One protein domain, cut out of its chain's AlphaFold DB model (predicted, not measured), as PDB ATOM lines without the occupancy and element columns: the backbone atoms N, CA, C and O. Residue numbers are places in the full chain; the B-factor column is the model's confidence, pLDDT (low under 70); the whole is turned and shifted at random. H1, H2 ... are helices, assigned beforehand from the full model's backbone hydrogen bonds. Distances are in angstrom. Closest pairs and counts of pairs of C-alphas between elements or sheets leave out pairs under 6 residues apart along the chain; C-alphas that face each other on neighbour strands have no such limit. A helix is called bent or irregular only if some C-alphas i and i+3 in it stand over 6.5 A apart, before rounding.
ATOM      1  N   PHE A  41     -10.445  25.104  45.655       92.69
ATOM      2  CA  PHE A  41     -11.357  24.030  46.061       92.69
ATOM      3  C   PHE A  41     -11.203  22.787  45.185       92.69
ATOM      4  O   PHE A  41     -11.113  21.694  45.740       92.69
ATOM      5  N   VAL A  42     -11.102  22.946  43.862       93.44
ATOM      6  CA  VAL A  42     -10.870  21.824  42.939       93.44
ATOM      7  C   VAL A  42      -9.548  21.127  43.250       93.44
ATOM      8  O   VAL A  42      -9.542  19.918  43.448       93.44
ATOM      9  N   HIS A  43      -8.453  21.875  43.413       93.81
ATOM     10  CA  HIS A  43      -7.150  21.303  43.772       93.81
ATOM     11  C   HIS A  43      -7.211  20.459  45.053       93.81
ATOM     12  O   HIS A  43      -6.777  19.309  45.059       93.81
ATOM     13  N   ARG A  44      -7.827  20.986  46.119       94.94
ATOM     14  CA  ARG A  44      -8.007  20.241  47.379       94.94
ATOM     15  C   ARG A  44      -8.892  19.009  47.212       94.94
ATOM     16  O   ARG A  44      -8.684  18.008  47.893       94.94
ATOM     17  N   ALA A  45      -9.901  19.072  46.345       95.38
ATOM     18  CA  ALA A  45     -10.733  17.916  46.030       95.38
ATOM     19  C   ALA A  45      -9.933  16.838  45.280       95.38
ATOM     20  O   ALA A  45     -10.044  15.667  45.631       95.38
ATOM     21  N   CYS A  46      -9.084  17.229  44.323       96.75
ATOM     22  CA  CYS A  46      -8.186  16.318  43.610       96.75
ATOM     23  C   CYS A  46      -7.216  15.613  44.561       96.75
ATOM     24  O   CYS A  46      -7.110  14.390  44.521       96.75
ATOM     25  N   GLU A  47      -6.577  16.362  45.465       96.50
ATOM     26  CA  GLU A  47      -5.687  15.806  46.492       96.50
ATOM     27  C   GLU A  47      -6.412  14.783  47.372       96.50
ATOM     28  O   GLU A  47      -5.923  13.674  47.574       96.50
ATOM     29  N   ARG A  48      -7.618  15.123  47.847       96.94
ATOM     30  CA  ARG A  48      -8.445  14.211  48.654       96.94
ATOM     31  C   ARG A  48      -8.871  12.956  47.895       96.94
ATOM     32  O   ARG A  48      -9.040  11.915  48.520       96.94
ATOM     33  N   ALA A  49      -9.077  13.061  46.586       96.81
ATOM     34  CA  ALA A  49      -9.449  11.944  45.723       96.81
ATOM     35  C   ALA A  49      -8.238  11.144  45.206       96.81
ATOM     36  O   ALA A  49      -8.432  10.113  44.568       96.81
ATOM     37  N   GLY A  50      -7.004  11.602  45.454       96.81
ATOM     38  CA  GLY A  50      -5.786  10.960  44.952       96.81
ATOM     39  C   GLY A  50      -5.618  11.045  43.431       96.81
ATOM     40  O   GLY A  50      -4.926  10.213  42.848       96.81
ATOM     41  N   VAL A  51      -6.255  12.020  42.777       96.56
ATOM     42  CA  VAL A  51      -6.161  12.223  41.322       96.56
ATOM     43  C   VAL A  51      -5.220  13.382  40.992       96.56
ATOM     44  O   VAL A  51      -5.074  14.300  41.806       96.56
ATOM     45  N   PRO A  52      -4.604  13.396  39.794       95.19
ATOM     46  CA  PRO A  52      -3.825  14.538  39.345       95.19
ATOM     47  C   PRO A  52      -4.647  15.835  39.414       95.19
ATOM     48  O   PRO A  52      -5.819  15.841  39.015       95.19
ATOM     49  N   PRO A  53      -4.062  16.930  39.923       93.25
ATOM     50  CA  PRO A  53      -4.766  18.194  40.023       93.25
ATOM     51  C   PRO A  53      -5.108  18.735  38.637       93.25
ATOM     52  O   PRO A  53      -4.282  18.712  37.722       93.25
ATOM     53  N   TRP A  54      -6.315  19.276  38.516       93.38
ATOM     54  CA  TRP A  54      -6.760  19.994  37.331       93.38
ATOM     55  C   TRP A  54      -7.444  21.309  37.713       93.38
ATOM     56  O   TRP A  54      -7.882  21.501  38.847       93.38
ATOM     57  N   SER A  55      -7.520  22.235  36.761       88.56
ATOM     58  CA  SER A  55      -8.171  23.533  36.897       88.56
ATOM     59  C   SER A  55      -9.479  23.579  36.099       88.56
ATOM     60  O   SER A  55      -9.578  22.960  35.037       88.56
ATOM     61  N   PRO A  56     -10.491  24.345  36.540       87.19
ATOM     62  CA  PRO A  56     -11.780  24.440  35.849       87.19
ATOM     63  C   PRO A  56     -11.698  24.747  34.348       87.19
ATOM     64  O   PRO A  56     -12.477  24.209  33.560       87.19
ATOM     65  N   GLY A  57     -10.726  25.565  33.929       88.19
ATOM     66  CA  GLY A  57     -10.494  25.866  32.516       88.19
ATOM     67  C   GLY A  57     -10.127  24.634  31.681       88.19
ATOM     68  O   GLY A  57     -10.495  24.557  30.510       88.19
ATOM     69  N   GLN A  58      -9.474  23.629  32.275       90.38
ATOM     70  CA  GLN A  58      -9.129  22.387  31.579       90.38
ATOM     71  C   GLN A  58     -10.363  21.578  31.186       90.38
ATOM     72  O   GLN A  58     -10.338  20.949  30.129       90.38
ATOM     73  N   LEU A  59     -11.460  21.638  31.949       90.19
ATOM     74  CA  LEU A  59     -12.722  21.012  31.536       90.19
ATOM     75  C   LEU A  59     -13.264  21.671  30.268       90.19
ATOM     76  O   LEU A  59     -13.613  20.981  29.314       90.19
ATOM     77  N   ARG A  60     -13.253  23.010  30.217       89.12
ATOM     78  CA  ARG A  60     -13.687  23.767  29.036       89.12
ATOM     79  C   ARG A  60     -12.831  23.443  27.808       89.12
ATOM     80  O   ARG A  60     -13.375  23.274  26.722       89.12
ATOM     81  N   HIS A  61     -11.514  23.325  27.970       90.38
ATOM     82  CA  HIS A  61     -10.611  22.942  26.880       90.38
ATOM     83  C   HIS A  61     -10.758  21.479  26.450       90.38
ATOM     84  O   HIS A  61     -10.678  21.191  25.256       90.38
ATOM     85  N   SER A  62     -10.995  20.568  27.394       92.00
ATOM     86  CA  SER A  62     -11.220  19.148  27.095       92.00
ATOM     87  C   SER A  62     -12.511  18.976  26.302       92.00
ATOM     88  O   SER A  62     -12.493  18.386  25.227       92.00
ATOM     89  N   PHE A  63     -13.590  19.623  26.751       92.00
ATOM     90  CA  PHE A  63     -14.856  19.680  26.025       92.00
ATOM     91  C   PHE A  63     -14.690  20.282  24.624       92.00
ATOM     92  O   PHE A  63     -15.141  19.700  23.642       92.00
ATOM     93  N   ALA A  64     -13.982  21.411  24.501       90.38
ATOM     94  CA  ALA A  64     -13.703  22.034  23.207       90.38
ATOM     95  C   ALA A  64     -12.961  21.086  22.253       90.38
ATOM     96  O   ALA A  64     -13.288  21.009  21.070       90.38
ATOM     97  N   THR A  65     -11.961  20.372  22.772       91.94
ATOM     98  CA  THR A  65     -11.166  19.398  22.014       91.94
ATOM     99  C   THR A  65     -12.034  18.239  21.536       91.94
ATOM    100  O   THR A  65     -11.979  17.877  20.362       91.94
ATOM    101  N   GLU A  66     -12.870  17.693  22.417       92.75
ATOM    102  CA  GLU A  66     -13.754  16.569  22.112       92.75
ATOM    103  C   GLU A  66     -14.825  16.943  21.082       92.75
ATOM    104  O   GLU A  66     -14.958  16.272  20.056       92.75
ATOM    105  N   VAL A  67     -15.523  18.064  21.292       92.06
ATOM    106  CA  VAL A  67     -16.535  18.561  20.350       92.06
ATOM    107  C   VAL A  67     -15.902  18.870  18.999       92.06
ATOM    108  O   VAL A  67     -16.428  18.454  17.971       92.06
ATOM    109  N   ARG A  68     -14.743  19.538  18.976       89.69
ATOM    110  CA  ARG A  68     -14.053  19.851  17.720       89.69
ATOM    111  C   ARG A  68     -13.647  18.593  16.960       89.69
ATOM    112  O   ARG A  68     -13.764  18.575  15.739       89.69
ATOM    113  N   SER A  69     -13.183  17.559  17.662       90.25
ATOM    114  CA  SER A  69     -12.786  16.293  17.040       90.25
ATOM    115  C   SER A  69     -13.962  15.542  16.414       90.25
ATOM    116  O   SER A  69     -13.756  14.830  15.436       90.25
ATOM    117  N   ARG A  70     -15.164  15.652  16.988       91.12
ATOM    118  CA  ARG A  70     -16.344  14.884  16.558       91.12
ATOM    119  C   ARG A  70     -17.264  15.656  15.611       91.12
ATOM    120  O   ARG A  70     -17.831  15.063  14.703       91.12
ATOM    121  N   PHE A  71     -17.396  16.964  15.818       90.00
ATOM    122  CA  PHE A  71     -18.426  17.807  15.193       90.00
ATOM    123  C   PHE A  71     -17.863  19.076  14.533       90.00
ATOM    124  O   PHE A  71     -18.609  19.853  13.940       90.00
ATOM    125  N   GLY A  72     -16.545  19.288  14.605       89.00
ATOM    126  CA  GLY A  72     -15.862  20.403  13.954       89.00
ATOM    127  C   GLY A  72     -15.789  21.692  14.782       89.00
ATOM    128  O   GLY A  72     -16.281  21.793  15.906       89.00
ATOM    129  N   LEU A  73     -15.099  22.688  14.219       88.38
ATOM    130  CA  LEU A  73     -14.762  23.944  14.901       88.38
ATOM    131  C   LEU A  73     -15.997  24.804  15.208       88.38
ATOM    132  O   LEU A  73     -16.116  25.318  16.319       88.38
ATOM    133  N   GLU A  74     -16.919  24.897  14.253       87.38
ATOM    134  CA  GLU A  74     -18.136  25.703  14.372       87.38
ATOM    135  C   GLU A  74     -19.021  25.233  15.535       87.38
ATOM    136  O   GLU A  74     -19.422  26.029  16.383       87.38
ATOM    137  N   ALA A  75     -19.251  23.918  15.645       89.44
ATOM    138  CA  ALA A  75     -20.021  23.334  16.744       89.44
ATOM    139  C   ALA A  75     -19.366  23.621  18.106       89.44
ATOM    140  O   ALA A  75     -20.049  23.997  19.061       89.44
ATOM    141  N   ALA A  76     -18.034  23.516  18.190       89.81
ATOM    142  CA  ALA A  76     -17.294  23.862  19.400       89.81
ATOM    143  C   ALA A  76     -17.443  25.350  19.756       89.81
ATOM    144  O   ALA A  76     -17.611  25.681  20.925       89.81
ATOM    145  N   GLN A  77     -17.424  26.261  18.783       88.00
ATOM    146  CA  GLN A  77     -17.601  27.693  19.036       88.00
ATOM    147  C   GLN A  77     -19.010  28.043  19.513       88.00
ATOM    148  O   GLN A  77     -19.132  28.794  20.484       88.00
ATOM    149  N   VAL A  78     -20.042  27.477  18.879       89.75
ATOM    150  CA  VAL A  78     -21.445  27.667  19.276       89.75
ATOM    151  C   VAL A  78     -21.659  27.167  20.703       89.75
ATOM    152  O   VAL A  78     -22.137  27.924  21.547       89.75
ATOM    153  N   LEU A  79     -21.226  25.941  21.015       89.19
ATOM    154  CA  LEU A  79     -21.383  25.355  22.352       89.19
ATOM    155  C   LEU A  79     -20.572  26.078  23.433       89.19
ATOM    156  O   LEU A  79     -20.984  26.140  24.589       89.19
ATOM    157  N   LEU A  80     -19.428  26.661  23.076       88.62
ATOM    158  CA  LEU A  80     -18.627  27.470  23.991       88.62
ATOM    159  C   LEU A  80     -19.125  28.920  24.113       88.62
ATOM    160  O   LEU A  80     -18.632  29.640  24.985       88.62
ATOM    161  N   GLY A  81     -20.068  29.362  23.276       85.88
ATOM    162  CA  GLY A  81     -20.590  30.731  23.271       85.88
ATOM    163  C   GLY A  81     -19.592  31.772  22.750       85.88
ATOM    164  O   GLY A  81     -19.585  32.916  23.206       85.88
ATOM    165  N   HIS A  82     -18.695  31.396  21.835       83.12
ATOM    166  CA  HIS A  82     -17.732  32.335  21.254       83.12
ATOM    167  C   HIS A  82     -18.401  33.228  20.200       83.12
ATOM    168  O   HIS A  82     -18.953  32.746  19.219       83.12
ATOM    169  N   LYS A  83     -18.295  34.555  20.370       68.94
ATOM    170  CA  LYS A  83     -18.953  35.561  19.510       68.94
ATOM    171  C   LYS A  83     -18.463  35.575  18.051       68.94
ATOM    172  O   LYS A  83     -19.135  36.146  17.201       68.94
ATOM    173  N   ARG A  84     -17.286  35.015  17.755       59.25
ATOM    174  CA  ARG A  84     -16.733  34.961  16.392       59.25
ATOM    175  C   ARG A  84     -16.216  33.567  16.055       59.25
ATOM    176  O   ARG A  84     -15.210  33.119  16.606       59.25
ATOM    177  N   ALA A  85     -16.901  32.956  15.103       59.69
ATOM    178  CA  ALA A  85     -16.361  32.089  14.072       59.69
ATOM    179  C   ALA A  85     -16.619  32.859  12.776       59.69
ATOM    180  O   ALA A  85     -17.763  33.230  12.528       59.69
ATOM    181  N   ASP A  86     -15.588  33.258  12.044       52.06
ATOM    182  CA  ASP A  86     -15.744  34.140  10.879       52.06
ATOM    183  C   ASP A  86     -16.330  33.347   9.695       52.06
ATOM    184  O   ASP A  86     -15.603  32.976   8.776       52.06
ATOM    185  N   VAL A  87     -17.626  33.006   9.726       53.69
ATOM    186  CA  VAL A  87     -18.278  32.283   8.625       53.69
ATOM    187  C   VAL A  87     -19.739  32.709   8.424       53.69
ATOM    188  O   VAL A  87     -20.470  33.039   9.355       53.69
ATOM    189  N   THR A  88     -20.131  32.748   7.150       53.94
ATOM    190  CA  THR A  88     -21.393  33.237   6.578       53.94
ATOM    191  C   THR A  88     -22.652  32.553   7.131       53.94
ATOM    192  O   THR A  88     -22.621  31.418   7.595       53.94
ATOM    193  N   GLN A  89     -23.800  33.231   7.022       59.22
ATOM    194  CA  GLN A  89     -25.105  32.834   7.583       59.22
ATOM    195  C   GLN A  89     -25.532  31.376   7.294       59.22
ATOM    196  O   GLN A  89     -26.119  30.737   8.159       59.22
ATOM    197  N   VAL A  90     -25.175  30.817   6.129       58.16
ATOM    198  CA  VAL A  90     -25.454  29.408   5.767       58.16
ATOM    199  C   VAL A  90     -24.730  28.416   6.691       58.16
ATOM    200  O   VAL A  90     -25.279  27.375   7.058       58.16
ATOM    201  N   TYR A  91     -23.507  28.742   7.114       62.72
ATOM    202  CA  TYR A  91     -22.757  27.913   8.056       62.72
ATOM    203  C   TYR A  91     -23.306  28.024   9.478       62.72
ATOM    204  O   TYR A  91     -23.217  27.049  10.217       62.72
ATOM    205  N   ALA A  92     -23.933  29.146   9.849       69.88
ATOM    206  CA  ALA A  92     -24.488  29.337  11.190       69.88
ATOM    207  C   ALA A  92     -25.646  28.369  11.496       69.88
ATOM    208  O   ALA A  92     -25.692  27.788  12.579       69.88
ATOM    209  N   GLU A  93     -26.553  28.145  10.542       75.62
ATOM    210  CA  GLU A  93     -27.675  27.206  10.710       75.62
ATOM    211  C   GLU A  93     -27.186  25.754  10.835       75.62
ATOM    212  O   GLU A  93     -27.593  25.025  11.744       75.62
ATOM    213  N   THR A  94     -26.243  25.351   9.978       80.25
ATOM    214  CA  THR A  94     -25.633  24.010  10.022       80.25
ATOM    215  C   THR A  94     -24.813  23.807  11.300       80.25
ATOM    216  O   THR A  94     -24.877  22.750  11.927       80.25
ATOM    217  N   ALA A  95     -24.067  24.828  11.729       82.50
ATOM    218  CA  ALA A  95     -23.296  24.808  12.966       82.50
ATOM    219  C   ALA A  95     -24.191  24.634  14.192       82.50
ATOM    220  O   ALA A  95     -23.848  23.866  15.088       82.50
ATOM    221  N   LEU A  96     -25.342  25.311  14.218       83.94
ATOM    222  CA  LEU A  96     -26.315  25.170  15.294       83.94
ATOM    223  C   LEU A  96     -26.890  23.751  15.340       83.94
ATOM    224  O   LEU A  96     -26.941  23.159  16.414       83.94
ATOM    225  N   ALA A  97     -27.263  23.178  14.193       84.81
ATOM    226  CA  ALA A  97     -27.733  21.794  14.124       84.81
ATOM    227  C   ALA A  97     -26.667  20.803  14.632       84.81
ATOM    228  O   ALA A  97     -26.951  19.976  15.498       84.81
ATOM    229  N   ASN A  98     -25.418  20.945  14.175       88.00
ATOM    230  CA  ASN A  98     -24.304  20.110  14.627       88.00
ATOM    231  C   ASN A  98     -24.005  20.293  16.121       88.00
ATOM    232  O   ASN A  98     -23.697  19.325  16.807       88.00
ATOM    233  N   ALA A  99     -24.109  21.519  16.639       88.75
ATOM    234  CA  ALA A  99     -23.953  21.816  18.058       88.75
ATOM    235  C   ALA A  99     -25.051  21.158  18.907       88.75
ATOM    236  O   ALA A  99     -24.756  20.633  19.976       88.75
ATOM    237  N   VAL A 100     -26.301  21.150  18.437       90.12
ATOM    238  CA  VAL A 100     -27.413  20.473  19.121       90.12
ATOM    239  C   VAL A 100     -27.175  18.965  19.186       90.12
ATOM    240  O   VAL A 100     -27.313  18.378  20.257       90.12
ATOM    241  N   GLU A 101     -26.772  18.338  18.079       90.38
ATOM    242  CA  GLU A 101     -26.434  16.909  18.075       90.38
ATOM    243  C   GLU A 101     -25.208  16.606  18.945       90.38
ATOM    244  O   GLU A 101     -25.207  15.636  19.700       90.38
ATOM    245  N   ALA A 102     -24.200  17.480  18.927       89.31
ATOM    246  CA  ALA A 102     -23.044  17.375  19.806       89.31
ATOM    247  C   ALA A 102     -23.439  17.452  21.286       89.31
ATOM    248  O   ALA A 102     -22.970  16.641  22.078       89.31
ATOM    249  N   ALA A 103     -24.322  18.379  21.665       88.44
ATOM    250  CA  ALA A 103     -24.809  18.488  23.037       88.44
ATOM    251  C   ALA A 103     -25.514  17.201  23.491       88.44
ATOM    252  O   ALA A 103     -25.199  16.708  24.568       88.44
ATOM    253  N   LYS A 104     -26.385  16.627  22.646       90.50
ATOM    254  CA  LYS A 104     -27.078  15.349  22.913       90.50
ATOM    255  C   LYS A 104     -26.139  14.142  22.992       90.50
ATOM    256  O   LYS A 104     -26.462  13.147  23.624       90.50
ATOM    257  N   ALA A 105     -25.021  14.167  22.270       89.56
ATOM    258  CA  ALA A 105     -24.063  13.061  22.267       89.56
ATOM    259  C   ALA A 105     -23.100  13.109  23.466       89.56
ATOM    260  O   ALA A 105     -22.463  12.106  23.785       89.56
ATOM    261  N   MET A 106     -22.951  14.281  24.089       84.38
ATOM    262  CA  MET A 106     -22.023  14.533  25.194       84.38
ATOM    263  C   MET A 106     -22.679  14.414  26.582       84.38
ATOM    264  O   MET A 106     -21.955  14.388  27.579       84.38
ATOM    265  N   GLY A 107     -24.013  14.334  26.659       64.38
ATOM    266  CA  GLY A 107     -24.808  14.159  27.881       64.38
ATOM    267  C   GLY A 107     -26.288  13.956  27.578       64.38
ATOM    268  O   GLY A 107     -27.010  13.592  28.530       64.38
TER     269      GLY A 107
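AT A GLANCE: This is residues 41 to 107 of the 107 residues of the protein "Site-specific tyrosine recombinase XerC" of Urbifossiella limnaea (UniProt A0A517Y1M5). A loose, rod-shaped model: the long helix H2 is sharply bent and folds back on itself, H3 packs across its short second arm H2b, and the small helix H1 sits by itself beyond the start of the long first arm H2a. H2a and H1 draw out the length away from the H2b and H3 end. The printed part has 67 residues with three named helices, H1, H2 and H3 in chain order, and no named strand; the class is all helix. The radius of gyration of the C-alphas is 15.1 A, and the spans are 48 by 22 by 16 A.

HOW THE PARTS SIT: By its hydrogen bonds H2, residues 56 to 80, was assigned as one helix, but it is bent: C-alphas 70 and 73 are 9.3 A apart. Its arms H2a, residues 56 to 70, and H2b, residues 73 to 80, touch, closest at the C-alphas of Arg 68 and Ala 76, 5.4 A apart. They run opposite ways at a steep tilt of 36 degrees, only just past shallow. H3, residues 89 to 106, touches H2b, closest at the C-alphas of Ala 75 and Ala 99, 4.4 A apart, the same way at a steep tilt of 65 degrees. H2a and H3 are close but not clearly touching, with the C-alphas of Val 67 and Ala 102 closest at 6.6 A. H1, residues 41 to 49, is close to H2a but not clearly touching, with the C-alphas of Val 42 and Pro 56 closest at 7.6 A, and about perpendicular to it at 80 degrees. H1 is apart from H2b and H3. Every O i to N i+4 pair is within hydrogen-bond range in H1 and H2b, against 10 of 11 in H2a and 12 of 14 in H3.

IN THESE COORDINATES: H2a measures 22.0 A from C-alpha 56 at (-11.780, 24.440, 35.849) to C-alpha 70, and H2b 10.5 A. H3 measures 25.6 A and ends with C-alpha 106 at (-22.023, 14.533, 25.194). H1 measures 12.2 A from C-alpha 41 at (-11.357, 24.030, 46.061).

THE WHOLE: The two C-alphas farthest apart, those of Arg 48 and Val 90, are 48.6 A apart. The printed part has no cut, and both links are short, not tight. Mean pLDDT of the printed part is 85.2; residues 83 to 92, of which 89 to 92 belong to H3, and residue 107, the chain's last, are under 70.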